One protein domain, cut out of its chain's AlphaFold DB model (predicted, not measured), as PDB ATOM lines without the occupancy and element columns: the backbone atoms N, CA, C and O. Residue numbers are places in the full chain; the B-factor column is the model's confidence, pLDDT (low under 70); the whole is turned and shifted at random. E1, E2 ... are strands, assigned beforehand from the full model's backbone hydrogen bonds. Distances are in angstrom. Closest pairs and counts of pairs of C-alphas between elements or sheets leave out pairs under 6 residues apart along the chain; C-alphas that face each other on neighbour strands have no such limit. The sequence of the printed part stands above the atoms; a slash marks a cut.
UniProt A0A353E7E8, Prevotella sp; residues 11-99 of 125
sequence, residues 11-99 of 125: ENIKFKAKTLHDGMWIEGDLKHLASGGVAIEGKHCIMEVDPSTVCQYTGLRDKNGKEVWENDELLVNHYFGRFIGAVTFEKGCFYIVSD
ATOM      1  N   GLU A  11     125.263  97.033 181.125       84.06
ATOM      2  CA  GLU A  11     126.652  97.065 181.618       84.06
ATOM      3  C   GLU A  11     127.648  96.223 180.793       84.06
ATOM      4  O   GLU A  11     128.856  96.408 180.911       84.06
ATOM      5  N   ASN A  12     127.156  95.304 179.951       87.31
ATOM      6  CA  ASN A  12     127.988  94.502 179.052       87.31
ATOM      7  C   ASN A  12     128.188  95.164 177.680       87.31
ATOM      8  O   ASN A  12     128.986  94.670 176.887       87.31
ATOM      9  N   ILE A  13     127.473  96.248 177.369       93.62
ATOM     10  CA  ILE A  13     127.702  97.034 176.153       93.62
ATOM     11  C   ILE A  13     128.803  98.043 176.482       93.62
ATOM     12  O   ILE A  13     128.530  99.201 176.760       93.62
ATOM     13  N   LYS A  14     130.047  97.566 176.512       95.94
ATOM     14  CA  LYS A  14     131.216  98.378 176.860       95.94
ATOM     15  C   LYS A  14     132.378  98.134 175.910       95.94
ATOM     16  O   LYS A  14     132.479  97.078 175.276       95.94
ATOM     17  N   PHE A  15     133.265  99.116 175.854       98.00
ATOM     18  CA  PHE A  15     134.437  99.142 174.994       98.00
ATOM     19  C   PHE A  15     135.695  99.353 175.830       98.00
ATOM     20  O   PHE A  15     135.634  99.899 176.933       98.00
ATOM     21  N   LYS A  16     136.835  98.932 175.287       97.50
ATOM     22  CA  LYS A  16     138.159  99.294 175.795       97.50
ATOM     23  C   LYS A  16     139.025  99.826 174.663       97.50
ATOM     24  O   LYS A  16     138.882  99.372 173.532       97.50
ATOM     25  N   ALA A  17     139.915 100.761 174.962       98.19
ATOM     26  CA  ALA A  17     140.899 101.285 174.014       98.19
ATOM     27  C   ALA A  17     142.112 101.857 174.758       98.19
ATOM     28  O   ALA A  17     142.033 102.118 175.964       98.19
ATOM     29  N   LYS A  18     143.232 102.052 174.061       97.69
ATOM     30  CA  LYS A  18     144.411 102.723 174.615       97.69
ATOM     31  C   LYS A  18     144.271 104.235 174.496       97.69
ATOM     32  O   LYS A  18     143.937 104.733 173.423       97.69
ATOM     33  N   THR A  19     144.547 104.969 175.572       97.25
ATOM     34  CA  THR A  19     144.522 106.437 175.526       97.25
ATOM     35  C   THR A  19     145.609 106.975 174.592       97.25
ATOM     36  O   THR A  19     146.702 106.412 174.513       97.25
ATOM     37  N   LEU A  20     145.337 108.100 173.924       97.00
ATOM     38  CA  LEU A  20     146.366 108.827 173.163       97.00
ATOM     39  C   LEU A  20     147.368 109.562 174.070       97.00
ATOM     40  O   LEU A  20     148.419 109.988 173.603       97.00
ATOM     41  N   HIS A  21     147.040 109.726 175.355       93.31
ATOM     42  CA  HIS A  21     147.852 110.473 176.312       93.31
ATOM     43  C   HIS A  21     149.024 109.644 176.859       93.31
ATOM     44  O   HIS A  21     150.157 110.116 176.878       93.31
ATOM     45  N   ASP A  22     148.757 108.417 177.313       95.31
ATOM     46  CA  ASP A  22     149.745 107.556 177.984       95.31
ATOM     47  C   ASP A  22     149.768 106.104 177.479       95.31
ATOM     48  O   ASP A  22     150.570 105.296 177.952       95.31
ATOM     49  N   GLY A  23     148.911 105.749 176.516       95.75
ATOM     50  CA  GLY A  23     148.841 104.398 175.959       95.75
ATOM     51  C   GLY A  23     148.257 103.344 176.907       95.75
ATOM     52  O   GLY A  23     148.297 102.152 176.576       95.75
ATOM     53  N   MET A  24     147.719 103.736 178.069       96.06
ATOM     54  CA  MET A  24     147.048 102.820 178.996       96.06
ATOM     55  C   MET A  24     145.651 102.449 178.500       96.06
ATOM     56  O   MET A  24     145.000 103.216 177.798       96.06
ATOM     57  N   TRP A  25     145.169 101.268 178.887       96.56
ATOM     58  CA  TRP A  25     143.798 100.851 178.595       96.56
ATOM     59  C   TRP A  25     142.797 101.593 179.483       96.56
ATOM     60  O   TRP A  25     142.958 101.637 180.702       96.56
ATOM     61  N   ILE A  26     141.731 102.098 178.873       97.25
ATOM     62  CA  ILE A  26     140.534 102.597 179.552       97.25
ATOM     63  C   ILE A  26     139.320 101.796 179.079       97.25
ATOM     64  O   ILE A  26     139.253 101.410 177.913       97.25
ATOM     65  N   GLU A  27     138.375 101.545 179.984       97.31
ATOM     66  CA  GLU A  27     137.101 100.878 179.695       97.31
ATOM     67  C   GLU A  27     135.923 101.832 179.924       97.31
ATOM     68  O   GLU A  27     135.940 102.619 180.876       97.31
ATOM     69  N   GLY A  28     134.889 101.736 179.087       97.06
ATOM     70  CA  GLY A  28     133.693 102.570 179.198       97.06
ATOM     71  C   GLY A  28     132.845 102.602 177.929       97.06
ATOM     72  O   GLY A  28     132.887 101.675 177.114       97.06
ATOM     73  N   ASP A  29     132.091 103.687 177.761       97.38
ATOM     74  CA  ASP A  29     131.228 103.904 176.600       97.38
ATOM     75  C   ASP A  29     132.006 104.563 175.455       97.38
ATOM     76  O   ASP A  29     132.700 105.561 175.653       97.38
ATOM     77  N   LEU A  30     131.866 104.040 174.232       97.69
ATOM     78  CA  LEU A  30     132.489 104.633 173.047       97.69
ATOM     79  C   LEU A  30     131.742 105.902 172.618       97.69
ATOM     80  O   LEU A  30     130.522 105.897 172.434       97.69
ATOM     81  N   LYS A  31     132.488 106.987 172.404       97.62
ATOM     82  CA  LYS A  31     131.985 108.266 171.896       97.62
ATOM     83  C   LYS A  31     132.695 108.636 170.606       97.62
ATOM     84  O   LYS A  31     133.922 108.642 170.546       97.62
ATOM     85  N   HIS A  32     131.917 109.034 169.607       97.19
ATOM     86  CA  HIS A  32     132.432 109.743 168.442       97.19
ATOM     87  C   HIS A  32     132.450 111.239 168.739       97.19
ATOM     88  O   HIS A  32     131.439 111.808 169.157       97.19
ATOM     89  N   LEU A  33     133.601 111.869 168.543       95.19
ATOM     90  CA  LEU A  33     133.780 113.294 168.780       95.19
ATOM     91  C   LEU A  33     133.464 114.081 167.509       95.19
ATOM     92  O   LEU A  33     133.724 113.623 166.397       95.19
ATOM     93  N   ALA A  34     132.967 115.310 167.663       94.75
ATOM     94  CA  ALA A  34     132.718 116.206 166.529       94.75
ATOM     95  C   ALA A  34     134.000 116.543 165.739       94.75
ATOM     96  O   ALA A  34     133.926 116.898 164.567       94.75
ATOM     97  N   SER A  35     135.173 116.399 166.365       92.00
ATOM     98  CA  SER A  35     136.490 116.539 165.736       92.00
ATOM     99  C   SER A  35     136.852 115.392 164.780       92.00
ATOM    100  O   SER A  35     137.872 115.476 164.102       92.00
ATOM    101  N   GLY A  36     136.054 114.318 164.726       92.81
ATOM    102  CA  GLY A  36     136.350 113.097 163.970       92.81
ATOM    103  C   GLY A  36     137.156 112.056 164.756       92.81
ATOM    104  O   GLY A  36     137.367 110.953 164.256       92.81
ATOM    105  N   GLY A  37     137.582 112.378 165.982       96.12
ATOM    106  CA  GLY A  37     138.228 111.437 166.896       96.12
ATOM    107  C   GLY A  37     137.243 110.513 167.618       96.12
ATOM    108  O   GLY A  37     136.019 110.626 167.491       96.12
ATOM    109  N   VAL A  38     137.794 109.613 168.429       97.94
ATOM    110  CA  VAL A  38     137.034 108.735 169.322       97.94
ATOM    111  C   VAL A  38     137.516 108.892 170.757       97.94
ATOM    112  O   VAL A  38     138.696 109.133 171.014       97.94
ATOM    113  N   ALA A  39     136.594 108.736 171.696       98.12
ATOM    114  CA  ALA A  39     136.886 108.741 173.118       98.12
ATOM    115  C   ALA A  39     136.166 107.600 173.830       98.12
ATOM    116  O   ALA A  39     135.130 107.117 173.369       98.12
ATOM    117  N   ILE A  40     136.705 107.209 174.979       98.25
ATOM    118  CA  ILE A  40     136.026 106.332 175.928       98.25
ATOM    119  C   ILE A  40     135.575 107.185 177.113       98.25
ATOM    120  O   ILE A  40     136.397 107.816 177.782       98.25
ATOM    121  N   GLU A  41     134.267 107.206 177.362       97.50
ATOM    122  CA  GLU A  41     133.677 107.727 178.594       97.50
ATOM    123  C   GLU A  41     133.765 106.638 179.665       97.50
ATOM    124  O   GLU A  41     132.933 105.733 179.744       97.50
ATOM    125  N   GLY A  42     134.832 106.701 180.458       93.19
ATOM    126  CA  GLY A  42     134.991 105.881 181.648       93.19
ATOM    127  C   GLY A  42     134.193 106.442 182.825       93.19
ATOM    128  O   GLY A  42     133.564 107.495 182.761       93.19
ATOM    129  N   LYS A  43     134.270 105.764 183.972       89.38
ATOM    130  CA  LYS A  43     133.489 106.123 185.171       89.38
ATOM    131  C   LYS A  43     133.739 107.548 185.698       89.38
ATOM    132  O   LYS A  43     132.862 108.125 186.336       89.38
ATOM    133  N   HIS A  44     134.945 108.082 185.504       91.31
ATOM    134  CA  HIS A  44     135.386 109.344 186.114       91.31
ATOM    135  C   HIS A  44     136.001 110.335 185.121       91.31
ATOM    136  O   HIS A  44     136.341 111.449 185.512       91.31
ATOM    137  N   CYS A  45     136.172 109.944 183.861       92.38
ATOM    138  CA  CYS A  45     136.815 110.765 182.847       92.38
ATOM    139  C   CYS A  45     136.374 110.340 181.447       92.38
ATOM    140  O   CYS A  45     135.949 109.207 181.228       92.38
ATOM    141  N   ILE A  46     136.525 111.263 180.501       96.00
ATOM    142  CA  ILE A  46     136.411 110.999 179.071       96.00
ATOM    143  C   ILE A  46     137.809 111.185 178.497       96.00
ATOM    144  O   ILE A  46     138.397 112.253 178.665       96.00
ATOM    145  N   MET A  47     138.343 110.147 177.860       97.12
ATOM    146  CA  MET A  47     139.695 110.163 177.300       97.12
ATOM    147  C   MET A  47     139.634 109.919 175.803       97.12
ATOM    148  O   MET A  47     138.992 108.961 175.375       97.12
ATOM    149  N   GLU A  48     140.323 110.745 175.015       97.94
ATOM    150  CA  GLU A  48     140.584 110.423 173.611       97.94
ATOM    151  C   GLU A  48     141.485 109.186 173.515       97.94
ATOM    152  O   GLU A  48     142.441 109.018 174.287       97.94
ATOM    153  N   VAL A  49     141.167 108.302 172.575       98.38
ATOM    154  CA  VAL A  49     141.812 106.992 172.436       98.38
ATOM    155  C   VAL A  49     142.271 106.742 171.008       98.38
ATOM    156  O   VAL A  49     141.764 107.348 170.065       98.38
ATOM    157  N   ASP A  50     143.231 105.835 170.851       97.94
ATOM    158  CA  ASP A  50     143.645 105.360 169.537       97.94
ATOM    159  C   ASP A  50     142.515 104.505 168.930       97.94
ATOM    160  O   ASP A  50     142.229 103.419 169.456       97.94
ATOM    161  N   PRO A  51     141.879 104.950 167.825       96.75
ATOM    162  CA  PRO A  51     140.774 104.230 167.198       96.75
ATOM    163  C   PRO A  51     141.143 102.806 166.772       96.75
ATOM    164  O   PRO A  51     140.272 101.940 166.763       96.75
ATOM    165  N   SER A  52     142.414 102.535 166.458       96.44
ATOM    166  CA  SER A  52     142.872 101.201 166.040       96.44
ATOM    167  C   SER A  52     142.928 100.183 167.182       96.44
ATOM    168  O   SER A  52     143.070  98.986 166.946       96.44
ATOM    169  N   THR A  53     142.790 100.650 168.425       96.88
ATOM    170  CA  THR A  53     142.838  99.819 169.635       96.88
ATOM    171  C   THR A  53     141.469  99.597 170.266       96.88
ATOM    172  O   THR A  53     141.386  98.961 171.316       96.88
ATOM    173  N   VAL A  54     140.404 100.134 169.664       97.81
ATOM    174  CA  VAL A  54     139.038  99.966 170.164       97.81
ATOM    175  C   VAL A  54     138.632  98.500 170.047       97.81
ATOM    176  O   VAL A  54     138.658  97.921 168.967       97.81
ATOM    177  N   CYS A  55     138.225  97.920 171.171       97.00
ATOM    178  CA  CYS A  55     137.717  96.559 171.265       97.00
ATOM    179  C   CYS A  55     136.359  96.571 171.967       97.00
ATOM    180  O   CYS A  55     136.223  97.156 173.049       97.00
ATOM    181  N   GLN A  56     135.375  95.864 171.414       97.50
ATOM    182  CA  GLN A  56     134.098  95.651 172.092       97.50
ATOM    183  C   GLN A  56     134.145  94.419 173.013       97.50
ATOM    184  O   GLN A  56     134.740  93.388 172.683       97.50
ATOM    185  N   TYR A  57     133.504  94.508 174.184       95.00
ATOM    186  CA  TYR A  57     133.292  93.344 175.045       95.00
ATOM    187  C   TYR A  57     132.285  92.380 174.406       95.00
ATOM    188  O   TYR A  57     131.188  92.778 174.016       95.00
ATOM    189  N   THR A  58     132.618  91.089 174.358       88.31
ATOM    190  CA  THR A  58     131.740  90.069 173.750       88.31
ATOM    191  C   THR A  58     130.530  89.701 174.615       88.31
ATOM    192  O   THR A  58     129.619  89.016 174.152       88.31
ATOM    193  N   GLY A  59     130.525  90.094 175.894       88.00
ATOM    194  CA  GLY A  59     129.563  89.600 176.881       88.00
ATOM    195  C   GLY A  59     129.950  88.258 177.518       88.00
ATOM    196  O   GLY A  59     129.237  87.797 178.413       88.00
ATOM    197  N   LEU A  60     131.059  87.640 177.093       86.31
ATOM    198  CA  LEU A  60     131.517  86.325 177.549       86.31
ATOM    199  C   LEU A  60     132.787  86.411 178.404       86.31
ATOM    200  O   LEU A  60     133.601  87.323 178.274       86.31
ATOM    201  N   ARG A  61     132.984  85.409 179.263       83.25
ATOM    202  CA  ARG A  61     134.203  85.233 180.060       83.25
ATOM    203  C   ARG A  61     134.879  83.914 179.713       83.25
ATOM    204  O   ARG A  61     134.203  82.935 179.399       83.25
ATOM    205  N   ASP A  62     136.203  83.895 179.786       84.44
ATOM    206  CA  ASP A  62     137.006  82.691 179.627       84.44
ATOM    207  C   ASP A  62     136.840  81.736 180.828       84.44
ATOM    208  O   ASP A  62     136.145  82.018 181.810       84.44
ATOM    209  N   LYS A  63     137.522  80.588 180.775       84.50
ATOM    210  CA  LYS A  63     137.498  79.582 181.852       84.50
ATOM    211  C   LYS A  63     138.023  80.090 183.205       84.50
ATOM    212  O   LYS A  63     137.774  79.448 184.220       84.50
ATOM    213  N   ASN A  64     138.774  81.190 183.211       82.12
ATOM    214  CA  ASN A  64     139.341  81.813 184.404       82.12
ATOM    215  C   ASN A  64     138.482  82.996 184.889       82.12
ATOM    216  O   ASN A  64     138.865  83.685 185.832       82.12
ATOM    217  N   GLY A  65     137.339  83.262 184.248       82.19
ATOM    218  CA  GLY A  65     136.472  84.393 184.564       82.19
ATOM    219  C   GLY A  65     136.951  85.733 183.998       82.19
ATOM    220  O   GLY A  65     136.348  86.761 184.321       82.19
ATOM    221  N   LYS A  66     137.990  85.754 183.155       87.25
ATOM    222  CA  LYS A  66     138.455  86.966 182.471       87.25
ATOM    223  C   LYS A  66     137.512  87.293 181.319       87.25
ATOM    224  O   LYS A  66     137.092  86.407 180.586       87.25
ATOM    225  N   GLU A  67     137.161  88.562 181.169       89.69
ATOM    226  CA  GLU A  67     136.345  89.034 180.049       89.69
ATOM    227  C   GLU A  67     137.047  88.797 178.714       89.69
ATOM    228  O   GLU A  67     138.255  89.013 178.606       89.69
ATOM    229  N   VAL A  68     136.273  88.361 177.723       89.38
ATOM    230  CA  VAL A  68     136.726  88.153 176.348       89.38
ATOM    231  C   VAL A  68     136.314  89.353 175.510       89.38
ATOM    232  O   VAL A  68     135.128  89.702 175.444       89.38
ATOM    233  N   TRP A  69     137.287  89.963 174.854       95.19
ATOM    234  CA  TRP A  69     137.122  91.149 174.028       95.19
ATOM    235  C   TRP A  69     137.454  90.845 172.571       95.19
ATOM    236  O   TRP A  69     138.182  89.901 172.272       95.19
ATOM    237  N   GLU A  70     136.949  91.675 171.666       94.38
ATOM    238  CA  GLU A  70     137.471  91.745 170.303       94.38
ATOM    239  C   GLU A  70     139.004  91.896 170.307       94.38
ATOM    240  O   GLU A  70     139.558  92.589 171.165       94.38
ATOM    241  N   ASN A  71     139.680  91.239 169.362       91.44
ATOM    242  CA  ASN A  71     141.138  91.142 169.229       91.44
ATOM    243  C   ASN A  71     141.874  90.366 170.340       91.44
ATOM    244  O   ASN A  71     143.101  90.286 170.299       91.44
ATOM    245  N   ASP A  72     141.181  89.762 171.314       89.00
ATOM    246  CA  ASP A  72     141.842  88.839 172.243       89.00
ATOM    247  C   ASP A  72     142.256  87.546 171.507       89.00
ATOM    248  O   ASP A  72     141.486  86.974 170.732       89.00
ATOM    249  N   GLU A  73     143.461  87.045 171.794       87.19
ATOM    250  CA  GLU A  73     143.926  85.726 171.355       87.19
ATOM    251  C   GLU A  73     143.579  84.661 172.398       87.19
ATOM    252  O   GLU A  73     143.932  84.767 173.579       87.19
ATOM    253  N   LEU A  74     142.897  83.603 171.964       82.38
ATOM    254  CA  LEU A  74     142.402  82.541 172.832       82.38
ATOM    255  C   LEU A  74     142.988  81.189 172.437       82.38
ATOM    256  O   LEU A  74     142.972  80.803 171.270       82.38
ATOM    257  N   LEU A  75     143.422  80.422 173.439       83.00
ATOM    258  CA  LEU A  75     143.700  78.996 173.279       83.00
ATOM    259  C   LEU A  75     142.384  78.213 173.358       83.00
ATOM    260  O   LEU A  75     141.803  78.058 174.438       83.00
ATOM    261  N   VAL A  76     141.941  77.679 172.224       79.75
ATOM    262  CA  VAL A  76     140.693  76.923 172.094       79.75
ATOM    263  C   VAL A  76     140.982  75.424 172.125       79.75
ATOM    264  O   VAL A  76     141.860  74.924 171.421       79.75
ATOM    265  N   ASN A  77     140.224  74.690 172.943       77.56
ATOM    266  CA  ASN A  77     140.173  73.231 172.879       77.56
ATOM    267  C   ASN A  77     139.036  72.835 171.936       77.56
ATOM    268  O   ASN A  77     137.868  73.026 172.272       77.56
ATOM    269  N   HIS A  78     139.379  72.282 170.782       76.06
ATOM    270  CA  HIS A  78     138.437  71.777 169.797       76.06
ATOM    271  C   HIS A  78     138.520  70.251 169.709       76.06
ATOM    272  O   HIS A  78     139.488  69.638 170.161       76.06
ATOM    273  N   TYR A  79     137.511  69.622 169.108       72.31
ATOM    274  CA  TYR A  79     137.478  68.168 168.939       72.31
ATOM    275  C   TYR A  79     138.711  67.634 168.184       72.31
ATOM    276  O   TYR A  79     139.238  66.580 168.523       72.31
ATOM    277  N   PHE A  80     139.214  68.403 167.214       74.56
ATOM    278  CA  PHE A  80     140.399  68.064 166.414       74.56
ATOM    279  C   PHE A  80     141.740  68.481 167.045       74.56
ATOM    280  O   PHE A  80     142.782  68.316 166.418       74.56
ATOM    281  N   GLY A  81     141.743  69.023 168.268       76.00
ATOM    282  CA  GLY A  81     142.963  69.431 168.967       76.00
ATOM    283  C   GLY A  81     142.905  70.848 169.529       76.00
ATOM    284  O   GLY A  81     141.837  71.434 169.702       76.00
ATOM    285  N   ARG A  82     144.075  71.398 169.860       79.44
ATOM    286  CA  ARG A  82     144.213  72.753 170.411       79.44
ATOM    287  C   ARG A  82     144.733  73.714 169.358       79.44
ATOM    288  O   ARG A  82     145.710  73.398 168.685       79.44
ATOM    289  N   PHE A  83     144.139  74.897 169.283       79.44
ATOM    290  CA  PHE A  83     144.614  75.972 168.416       79.44
ATOM    291  C   PHE A  83     144.501  77.336 169.097       79.44
ATOM    292  O   PHE A  83     143.774  77.489 170.079       79.44
ATOM    293  N   ILE A  84     145.232  78.314 168.565       80.50
ATOM    294  CA  ILE A  84     145.107  79.725 168.933       80.50
ATOM    295  C   ILE A  84     144.266  80.410 167.856       80.50
ATOM    296  O   ILE A  84     144.481  80.175 166.666       80.50
ATOM    297  N   GLY A  85     143.295  81.214 168.271       81.50
ATOM    298  CA  GLY A  85     142.522  82.058 167.367       81.50
ATOM    299  C   GLY A  85     142.229  83.416 167.987       81.50
ATOM    300  O   GLY A  85     142.173  83.541 169.211       81.50
ATOM    301  N   ALA A  86     142.044  84.415 167.134       83.81
ATOM    302  CA  ALA A  86     141.701  85.773 167.517       83.81
ATOM    303  C   ALA A  86     140.184  85.979 167.478       83.81
ATOM    304  O   ALA A  86     139.494  85.472 166.586       83.81
ATOM    305  N   VAL A  87     139.662  86.735 168.440       84.50
ATOM    306  CA  VAL A  87     138.259  87.154 168.444       84.50
ATOM    307  C   VAL A  87     138.056  88.282 167.432       84.50
ATOM    308  O   VAL A  87     138.715  89.311 167.520       84.50
ATOM    309  N   THR A  88     137.117  88.120 166.504       86.50
ATOM    310  CA  THR A  88     136.788  89.109 165.461       86.50
ATOM    311  C   THR A  88     135.282  89.353 165.414       86.50
ATOM    312  O   THR A  88     134.510  88.480 165.810       86.50
ATOM    313  N   PHE A  89     134.846  90.521 164.939       84.31
ATOM    314  CA  PHE A  89     133.435  90.801 164.673       84.31
ATOM    315  C   PHE A  89     133.186  90.887 163.167       84.31
ATOM    316  O   PHE A  89     133.614  91.826 162.498       84.31
ATOM    317  N   GLU A  90     132.456  89.920 162.621       80.50
ATOM    318  CA  GLU A  90     132.107  89.886 161.201       80.50
ATOM    319  C   GLU A  90     130.629  89.542 161.046       80.50
ATOM    320  O   GLU A  90     130.052  88.844 161.871       80.50
ATOM    321  N   LYS A  91     129.970  90.037 159.992       81.50
ATOM    322  CA  LYS A  91     128.578  89.660 159.657       81.50
ATOM    323  C   LYS A  91     127.589  89.761 160.842       81.50
ATOM    324  O   LYS A  91     126.609  89.027 160.894       81.50
ATOM    325  N   GLY A  92     127.828  90.679 161.782       79.88
ATOM    326  CA  GLY A  92     126.966  90.894 162.947       79.88
ATOM    327  C   GLY A  92     127.179  89.924 164.117       79.88
ATOM    328  O   GLY A  92     126.312  89.850 164.986       79.88
ATOM    329  N   CYS A  93     128.271  89.157 164.145       83.06
ATOM    330  CA  CYS A  93     128.570  88.178 165.194       83.06
ATOM    331  C   CYS A  93     130.060  88.186 165.566       83.06
ATOM    332  O   CYS A  93     130.921  88.427 164.722       83.06
ATOM    333  N   PHE A  94     130.362  87.864 166.828       84.12
ATOM    334  CA  PHE A  94     131.732  87.567 167.246       84.12
ATOM    335  C   PHE A  94     132.117  86.136 166.856       84.12
ATOM    336  O   PHE A  94     131.375  85.192 167.138       84.12
ATOM    337  N   TYR A  95     133.298  85.980 166.262       85.00
ATOM    338  CA  TYR A  95     133.901  84.706 165.877       85.00
ATOM    339  C   TYR A  95     135.280  84.553 166.505       85.00
ATOM    340  O   TYR A  95     135.928  85.537 166.843       85.00
ATOM    341  N   ILE A  96     135.751  83.310 166.603       83.12
ATOM    342  CA  ILE A  96     137.168  83.020 166.813       83.12
ATOM    343  C   ILE A  96     137.722  82.536 165.478       83.12
ATOM    344  O   ILE A  96     137.272  81.514 164.957       83.12
ATOM    345  N   VAL A  97     138.688  83.269 164.935       81.31
ATOM    346  CA  VAL A  97     139.345  82.959 163.662       81.31
ATOM    347  C   VAL A  97     140.780  82.546 163.954       81.31
ATOM    348  O   VAL A  97     141.513  83.263 164.627       81.31
ATOM    349  N   SER A  98     141.180  81.368 163.484       76.06
ATOM    350  CA  SER A  98     142.556  80.879 163.602       76.06
ATOM    351  C   SER A  98     143.285  80.968 162.267       76.06
ATOM    352  O   SER A  98     142.698  80.638 161.239       76.06
ATOM    353  N   ASP A  99     144.582  81.262 162.298       65.31
ATOM    354  CA  ASP A  99     145.452  81.304 161.113       65.31
ATOM    355  C   ASP A  99     145.811  79.924 160.528       65.31
ATOM    356  O   ASP A  99     146.660  79.827 159.638       65.31
TER     357      ASP A  99
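AT A GLANCE: This is residues 11 to 99 of the 125 residues of a protein of Prevotella sp (UniProt A0A353E7E8). Two strand-built lobes follow each other along an elongated model: one holds the meander E1 to E4, in which each strand is the antiparallel neighbour of the one before and E2 bends sharply, and the other holds the twisted meander E7, E8 and E9. E5 bridges them, pairing first with E1 and then with E6, and the far tip of the E7 and E8 hairpin sticks out at residues 77 to 82. The printed part has 89 residues with nine named strands, E1 to E9 in order, and no named helix, an all-strand class. The sheets, both antiparallel, run E4, E3, E2, E1, E5, E6 and E7, E8, E9. The whole is only just loose, close to compact, with a radius of gyration of the C-alphas of 14.7 A and spans of 48 by 25 by 24 A.

IN THESE COORDINATES: Find C-alpha 15 at (134.437, 99.142, 174.994), where E1 begins; it runs through residue 18 for 10.6 A. Then come E2, residues 25 to 32, 17.6 A; E3, 38 to 41, 9.9 A; and E4, 46 to 48, 6.9 A. E5 covers 55 to 61, 14.8 A, and E6 covers 67 to 69, 6.4 A. E7, 73 to 78, measures 15.1 A, and E8 runs 24.4 A from C-alpha 81 at (142.963, 69.431, 168.967) to residue 90. E9, 93 to 97, measures 12.1 A and ends at C-alpha 97, (139.345, 82.959, 163.662).

HOW THE PARTS SIT: Look first at the strongly twisted six-stranded sheet, with edge strands E4 and E6. E2 bends by 86 degrees at residue 28; its residues 25 to 28 pair with E1, N 26 and O 17 being 2.9 A apart, and 29 to 32 pair with E3, N 31 and O 39 being 2.8 A apart. E3 and E4 form a hairpin, with N 40 and O 47 at 2.9 A. E5 is the antiparallel neighbour of E1, with N 55 and O 16 within hydrogen-bond range at 2.8 A, and of E6, with N 68 and O 60 within that range at 2.9 A. In the other sheet E8 bends by 62 degrees at residue 84, with N 76 and O 83 of E7 and E8 at 2.8 A and N 95 and O 88 of E9 and E8 at 2.8 A. Between the sheets, E5 and E8 are near each other, and the closest C-alphas of E6 and E8, Trp 69 and Val 87, are 7.0 A apart. E1 and E8 are apart.

THE WHOLE: The two farthest C-alphas, of Ala 34 and Phe 80, are 48.8 A apart. The printed part has no cut, and no link is long. Its mean pLDDT is 89.7, and residue 99 is under 70.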